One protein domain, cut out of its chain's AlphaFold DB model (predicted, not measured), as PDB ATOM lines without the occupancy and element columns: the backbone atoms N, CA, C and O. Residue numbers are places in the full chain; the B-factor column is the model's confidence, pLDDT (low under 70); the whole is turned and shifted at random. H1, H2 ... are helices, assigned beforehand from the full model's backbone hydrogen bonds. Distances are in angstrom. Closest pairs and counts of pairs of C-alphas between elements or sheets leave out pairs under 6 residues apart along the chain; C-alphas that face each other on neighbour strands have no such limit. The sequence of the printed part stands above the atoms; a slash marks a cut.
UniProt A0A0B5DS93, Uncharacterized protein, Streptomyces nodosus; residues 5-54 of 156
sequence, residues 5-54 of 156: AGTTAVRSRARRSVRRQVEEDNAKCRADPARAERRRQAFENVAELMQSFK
ATOM      1  N   ALA A   5      -8.705  31.068 -32.383       51.62
ATOM      2  CA  ALA A   5      -9.939  31.349 -31.644       51.62
ATOM      3  C   ALA A   5     -10.531  32.743 -31.958       51.62
ATOM      4  O   ALA A   5     -11.744  32.881 -32.129       51.62
ATOM      5  N   GLY A   6      -9.683  33.769 -32.112       49.31
ATOM      6  CA  GLY A   6     -10.119  35.153 -32.357       49.31
ATOM      7  C   GLY A   6     -10.817  35.352 -33.708       49.31
ATOM      8  O   GLY A   6     -11.873  35.980 -33.786       49.31
ATOM      9  N   THR A   7     -10.291  34.745 -34.774       54.31
ATOM     10  CA  THR A   7     -10.820  34.877 -36.144       54.31
ATOM     11  C   THR A   7     -12.198  34.226 -36.300       54.31
ATOM     12  O   THR A   7     -13.073  34.732 -37.009       54.31
ATOM     13  N   THR A   8     -12.423  33.120 -35.590       57.91
ATOM     14  CA  THR A   8     -13.687  32.373 -35.608       57.91
ATOM     15  C   THR A   8     -14.786  33.128 -34.854       57.91
ATOM     16  O   THR A   8     -15.912  33.253 -35.346       57.91
ATOM     17  N   ALA A   9     -14.446  33.733 -33.711       60.22
ATOM     18  CA  ALA A   9     -15.364  34.557 -32.927       60.22
ATOM     19  C   ALA A   9     -15.821  35.816 -33.690       60.22
ATOM     20  O   ALA A   9     -17.021  36.107 -33.731       60.22
ATOM     21  N   VAL A  10     -14.912  36.513 -34.381       63.16
ATOM     22  CA  VAL A  10     -15.241  37.697 -35.201       63.16
ATOM     23  C   VAL A  10     -16.145  37.330 -36.383       63.16
ATOM     24  O   VAL A  10     -17.177  37.975 -36.594       63.16
ATOM     25  N   ARG A  11     -15.844  36.232 -37.096       62.28
ATOM     26  CA  ARG A  11     -16.710  35.704 -38.169       62.28
ATOM     27  C   ARG A  11     -18.105  35.330 -37.656       62.28
ATOM     28  O   ARG A  11     -19.096  35.605 -38.332       62.28
ATOM     29  N   SER A  12     -18.206  34.758 -36.454       68.38
ATOM     30  CA  SER A  12     -19.497  34.411 -35.839       68.38
ATOM     31  C   SER A  12     -20.339  35.645 -35.483       68.38
ATOM     32  O   SER A  12     -21.558  35.645 -35.661       68.38
ATOM     33  N   ARG A  13     -19.698  36.733 -35.035       76.12
ATOM     34  CA  ARG A  13     -20.365  38.004 -34.718       76.12
ATOM     35  C   ARG A  13     -20.850  38.716 -35.979       76.12
ATOM     36  O   ARG A  13     -21.995  39.159 -36.003       76.12
ATOM     37  N   ALA A  14     -20.031  38.749 -37.031       79.38
ATOM     38  CA  ALA A  14     -20.417  39.309 -38.325       79.38
ATOM     39  C   ALA A  14     -21.630  38.575 -38.918       79.38
ATOM     40  O   ALA A  14     -22.614  39.210 -39.289       79.38
ATOM     41  N   ARG A  15     -21.620  37.234 -38.905       84.06
ATOM     42  CA  ARG A  15     -22.756  36.416 -39.370       84.06
ATOM     43  C   ARG A  15     -24.043  36.697 -38.592       84.06
ATOM     44  O   ARG A  15     -25.093  36.855 -39.206       84.06
ATOM     45  N   ARG A  16     -23.967  36.806 -37.259       86.38
ATOM     46  CA  ARG A  16     -25.127  37.175 -36.424       86.38
ATOM     47  C   ARG A  16     -25.651  38.575 -36.747       86.38
ATOM     48  O   ARG A  16     -26.859  38.755 -36.837       86.38
ATOM     49  N   SER A  17     -24.757  39.539 -36.964       89.38
ATOM     50  CA  SER A  17     -25.138  40.904 -37.339       89.38
ATOM     51  C   SER A  17     -25.850  40.952 -38.691       89.38
ATOM     52  O   SER A  17     -26.902  41.573 -38.796       89.38
ATOM     53  N   VAL A  18     -25.313  40.259 -39.700       91.06
ATOM     54  CA  VAL A  18     -25.932  40.164 -41.033       91.06
ATOM     55  C   VAL A  18     -27.306  39.509 -40.940       91.06
ATOM     56  O   VAL A  18     -28.266  40.024 -41.502       91.06
ATOM     57  N   ARG A  19     -27.426  38.409 -40.189       91.88
ATOM     58  CA  ARG A  19     -28.706  37.717 -40.014       91.88
ATOM     59  C   ARG A  19     -29.768  38.624 -39.392       91.88
ATOM     60  O   ARG A  19     -30.865  38.711 -39.932       91.88
ATOM     61  N   ARG A  20     -29.424  39.337 -38.316       93.50
ATOM     62  CA  ARG A  20     -30.336  40.284 -37.665       93.50
ATOM     63  C   ARG A  20     -30.775  41.394 -38.623       93.50
ATOM     64  O   ARG A  20     -31.960  41.687 -38.702       93.50
ATOM     65  N   GLN A  21     -29.843  41.950 -39.397       90.81
ATOM     66  CA  GLN A  21     -30.154  42.973 -40.397       90.81
ATOM     67  C   GLN A  21     -31.148  42.460 -41.451       90.81
ATOM     68  O   GLN A  21     -32.128  43.132 -41.761       90.81
ATOM     69  N   VAL A  22     -30.937  41.241 -41.959       93.19
ATOM     70  CA  VAL A  22     -31.845  40.606 -42.928       93.19
ATOM     71  C   VAL A  22     -33.236  40.389 -42.329       93.19
ATOM     72  O   VAL A  22     -34.235  40.637 -43.004       93.19
ATOM     73  N   GLU A  23     -33.322  39.942 -41.076       95.06
ATOM     74  CA  GLU A  23     -34.595  39.751 -40.371       95.06
ATOM     75  C   GLU A  23     -35.343  41.082 -40.185       95.06
ATOM     76  O   GLU A  23     -36.528  41.167 -40.520       95.06
ATOM     77  N   GLU A  24     -34.650  42.139 -39.750       93.12
ATOM     78  CA  GLU A  24     -35.208  43.490 -39.604       93.12
ATOM     79  C   GLU A  24     -35.697  44.058 -40.947       93.12
ATOM     80  O   GLU A  24     -36.797  44.613 -41.035       93.12
ATOM     81  N   ASP A  25     -34.924  43.901 -42.020       88.62
ATOM     82  CA  ASP A  25     -35.299  44.406 -43.342       88.62
ATOM     83  C   ASP A  25     -36.453  43.613 -43.960       88.62
ATOM     84  O   ASP A  25     -37.321  44.186 -44.625       88.62
ATOM     85  N   ASN A  26     -36.535  42.311 -43.682       92.06
ATOM     86  CA  ASN A  26     -37.685  41.497 -44.058       92.06
ATOM     87  C   ASN A  26     -38.944  41.906 -43.284       92.06
ATOM     88  O   ASN A  26     -40.009  42.004 -43.892       92.06
ATOM     89  N   ALA A  27     -38.840  42.195 -41.983       94.12
ATOM     90  CA  ALA A  27     -39.967  42.693 -41.193       94.12
ATOM     91  C   ALA A  27     -40.488  44.036 -41.736       94.12
ATOM     92  O   ALA A  27     -41.693  44.193 -41.928       94.12
ATOM     93  N   LYS A  28     -39.587  44.962 -42.096       91.44
ATOM     94  CA  LYS A  28     -39.942  46.240 -42.741       91.44
ATOM     95  C   LYS A  28     -40.671  46.050 -44.075       91.44
ATOM     96  O   LYS A  28     -41.567  46.824 -44.378       91.44
ATOM     97  N   CYS A  29     -40.293  45.046 -44.869       91.38
ATOM     98  CA  CYS A  29     -40.984  44.741 -46.127       91.38
ATOM     99  C   CYS A  29     -42.365  44.108 -45.893       91.38
ATOM    100  O   CYS A  29     -43.283  44.375 -46.656       91.38
ATOM    101  N   ARG A  30     -42.540  43.293 -44.840       92.31
ATOM    102  CA  ARG A  30     -43.861  42.740 -44.482       92.31
ATOM    103  C   ARG A  30     -44.827  43.823 -43.998       92.31
ATOM    104  O   ARG A  30     -46.019  43.714 -44.251       92.31
ATOM    105  N   ALA A  31     -44.312  44.834 -43.299       94.62
ATOM    106  CA  ALA A  31     -45.110  45.934 -42.766       94.62
ATOM    107  C   ALA A  31     -45.513  46.979 -43.826       94.62
ATOM    108  O   ALA A  31     -46.508  47.670 -43.637       94.62
ATOM    109  N   ASP A  32     -44.760  47.101 -44.926       93.81
ATOM    110  CA  ASP A  32     -45.005  48.080 -45.993       93.81
ATOM    111  C   ASP A  32     -44.929  47.408 -47.382       93.81
ATOM    112  O   ASP A  32     -43.826  47.195 -47.911       93.81
ATOM    113  N   PRO A  33     -46.084  47.109 -48.011       92.44
ATOM    114  CA  PRO A  33     -46.139  46.530 -49.352       92.44
ATOM    115  C   PRO A  33     -45.455  47.385 -50.427       92.44
ATOM    116  O   PRO A  33     -44.822  46.840 -51.331       92.44
ATOM    117  N   ALA A  34     -45.502  48.719 -50.321       94.88
ATOM    118  CA  ALA A  34     -44.844  49.602 -51.283       94.88
ATOM    119  C   ALA A  34     -43.314  49.505 -51.173       94.88
ATOM    120  O   ALA A  34     -42.596  49.600 -52.171       94.88
ATOM    121  N   ARG A  35     -42.789  49.282 -49.965       91.75
ATOM    122  CA  ARG A  35     -41.362  49.001 -49.752       91.75
ATOM    123  C   ARG A  35     -40.952  47.639 -50.295       91.75
ATOM    124  O   ARG A  35     -39.863  47.537 -50.862       91.75
ATOM    125  N   ALA A  36     -41.787  46.615 -50.120       93.56
ATOM    126  CA  ALA A  36     -41.536  45.296 -50.692       93.56
ATOM    127  C   ALA A  36     -41.432  45.368 -52.223       93.56
ATOM    128  O   ALA A  36     -40.495  44.811 -52.794       93.56
ATOM    129  N   GLU A  37     -42.323  46.127 -52.862       95.31
ATOM    130  CA  GLU A  37     -42.329  46.277 -54.317       95.31
ATOM    131  C   GLU A  37     -41.112  47.051 -54.836       95.31
ATOM    132  O   GLU A  37     -40.408  46.569 -55.721       95.31
ATOM    133  N   ARG A  38     -40.740  48.174 -54.202       94.88
ATOM    134  CA  ARG A  38     -39.490  48.882 -54.549       94.88
ATOM    135  C   ARG A  38     -38.256  47.984 -54.435       94.88
ATOM    136  O   ARG A  38     -37.335  48.092 -55.240       94.88
ATOM    137  N   ARG A  39     -38.218  47.101 -53.430       93.00
ATOM    138  CA  ARG A  39     -37.115  46.149 -53.245       93.00
ATOM    139  C   ARG A  39     -37.088  45.097 -54.355       93.00
ATOM    140  O   ARG A  39     -36.002  44.795 -54.840       93.00
ATOM    141  N   ARG A  40     -38.246  44.562 -54.758       93.88
ATOM    142  CA  ARG A  40     -38.365  43.649 -55.907       93.88
ATOM    143  C   ARG A  40     -37.814  44.308 -57.168       93.88
ATOM    144  O   ARG A  40     -36.898  43.767 -57.776       93.88
ATOM    145  N   GLN A  41     -38.291  45.507 -57.477       96.62
ATOM    146  CA  GLN A  41     -37.908  46.215 -58.692       96.62
ATOM    147  C   GLN A  41     -36.418  46.587 -58.708       96.62
ATOM    148  O   GLN A  41     -35.761  46.500 -59.737       96.62
ATOM    149  N   ALA A  42     -35.831  46.911 -57.551       94.94
ATOM    150  CA  ALA A  42     -34.387  47.104 -57.445       94.94
ATOM    151  C   ALA A  42     -33.594  45.828 -57.783       94.94
ATOM    152  O   ALA A  42     -32.567  45.911 -58.454       94.94
ATOM    153  N   PHE A  43     -34.057  44.650 -57.346       93.75
ATOM    154  CA  PHE A  43     -33.420  43.384 -57.718       93.75
ATOM    155  C   PHE A  43     -33.587  43.063 -59.200       93.75
ATOM    156  O   PHE A  43     -32.633  42.589 -59.808       93.75
ATOM    157  N   GLU A  44     -34.754  43.343 -59.778       96.31
ATOM    158  CA  GLU A  44     -35.004  43.172 -61.214       96.31
ATOM    159  C   GLU A  44     -34.082  44.071 -62.044       96.31
ATOM    160  O   GLU A  44     -33.367  43.564 -62.903       96.31
ATOM    161  N   ASN A  45     -33.975  45.357 -61.703       95.75
ATOM    162  CA  ASN A  45     -33.079  46.296 -62.384       95.75
ATOM    163  C   ASN A  45     -31.608  45.861 -62.296       95.75
ATOM    164  O   ASN A  45     -30.855  45.963 -63.262       95.75
ATOM    165  N   VAL A  46     -31.173  45.362 -61.132       94.62
ATOM    166  CA  VAL A  46     -29.812  44.831 -60.973       94.62
ATOM    167  C   VAL A  46     -29.630  43.551 -61.786       94.62
ATOM    168  O   VAL A  46     -28.573  43.368 -62.384       94.62
ATOM    169  N   ALA A  47     -30.629  42.670 -61.833       93.06
ATOM    170  CA  ALA A  47     -30.573  41.454 -62.636       93.06
ATOM    171  C   ALA A  47     -30.498  41.773 -64.135       93.06
ATOM    172  O   ALA A  47     -29.695  41.158 -64.833       93.06
ATOM    173  N   GLU A  48     -31.272  42.746 -64.616       93.50
ATOM    174  CA  GLU A  48     -31.236  43.233 -65.997       93.50
ATOM    175  C   GLU A  48     -29.874  43.849 -66.333       93.50
ATOM    176  O   GLU A  48     -29.244  43.479 -67.325       93.50
ATOM    177  N   LEU A  49     -29.348  44.700 -65.448       92.69
ATOM    178  CA  LEU A  49     -28.010  45.263 -65.594       92.69
ATOM    179  C   LEU A  49     -26.943  44.160 -65.652       92.69
ATOM    180  O   LEU A  49     -26.099  44.164 -66.544       92.69
ATOM    181  N   MET A  50     -26.989  43.177 -64.752       90.50
ATOM    182  CA  MET A  50     -26.053  42.045 -64.765       90.50
ATOM    183  C   MET A  50     -26.183  41.198 -66.035       90.50
ATOM    184  O   MET A  50     -25.175  40.724 -66.558       90.50
ATOM    185  N   GLN A  51     -27.399  41.030 -66.559       86.62
ATOM    186  CA  GLN A  51     -27.639  40.343 -67.829       86.62
ATOM    187  C   GLN A  51     -27.075  41.119 -69.020       86.62
ATOM    188  O   GLN A  51     -26.530  40.491 -69.921       86.62
ATOM    189  N   SER A  52     -27.117  42.455 -69.010       82.56
ATOM    190  CA  SER A  52     -26.504  43.269 -70.072       82.56
ATOM    191  C   SER A  52     -24.980  43.125 -70.149       82.56
ATOM    192  O   SER A  52     -24.396  43.297 -71.213       82.56
ATOM    193  N   PHE A  53     -24.330  42.747 -69.041       81.94
ATOM    194  CA  PHE A  53     -22.900  42.428 -69.004       81.94
ATOM    195  C   PHE A  53     -22.596  40.953 -69.293       81.94
ATOM    196  O   PHE A  53     -21.426  40.551 -69.261       81.94
ATOM    197  N   LYS A  54     -23.617  40.121 -69.531       82.50
ATOM    198  CA  LYS A  54     -23.418  38.711 -69.851       82.50
ATOM    199  C   LYS A  54     -22.760  38.610 -71.224       82.50
ATOM    200  O   LYS A  54     -23.391  38.843 -72.247       82.50
TER     201      LYS A  54
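Overview. This is residues 5 to 54 of the 156 residues of an uncharacterized protein of Streptomyces nodosus (UniProt A0A0B5DS93). Two long helices, H1 and the shorter H2, meet near their ends at a corner and make an open V, with residues 5 to 24 of H1 and residues 40 to 52 of H2 standing free. The printed part has 50 residues with two named helices, H1 then H2, and no named strand; its class is all helix. It is extended, with a radius of gyration of the C-alphas of 15.8 A, and flat, spanning 43 by 35 by 6 A.

Along the chain. H1, residues 5 to 31, is 39.7 A long and begins at C-alpha 5 (-9.939, 31.349, -31.644). H2, residues 33 to 52, is 28.7 A long and ends at C-alpha 52 (-26.504, 43.269, -70.072).

Arrangement. H1, with residues 28 to 30 alone, and H2, with residues 35 to 36 alone, touch only at the corner by their link. Their closest C-alphas, of Cys 29 and Ala 36, are 4.6 A apart. They run opposite ways at a steep tilt of 61 degrees. In H1 and H2 every O i to N i+4 pair is within hydrogen-bond range.

Size, cuts and confidence. The C-alphas farthest apart, of Ala 5 and Ala 34, are 44.0 A apart. The printed part has no cut, and the link from H1 to H2 is tight. Residues 5 to 24 and 40 to 54 stand free. Mean pLDDT of the printed part is 85.9; residues 5 to 12 are under 70.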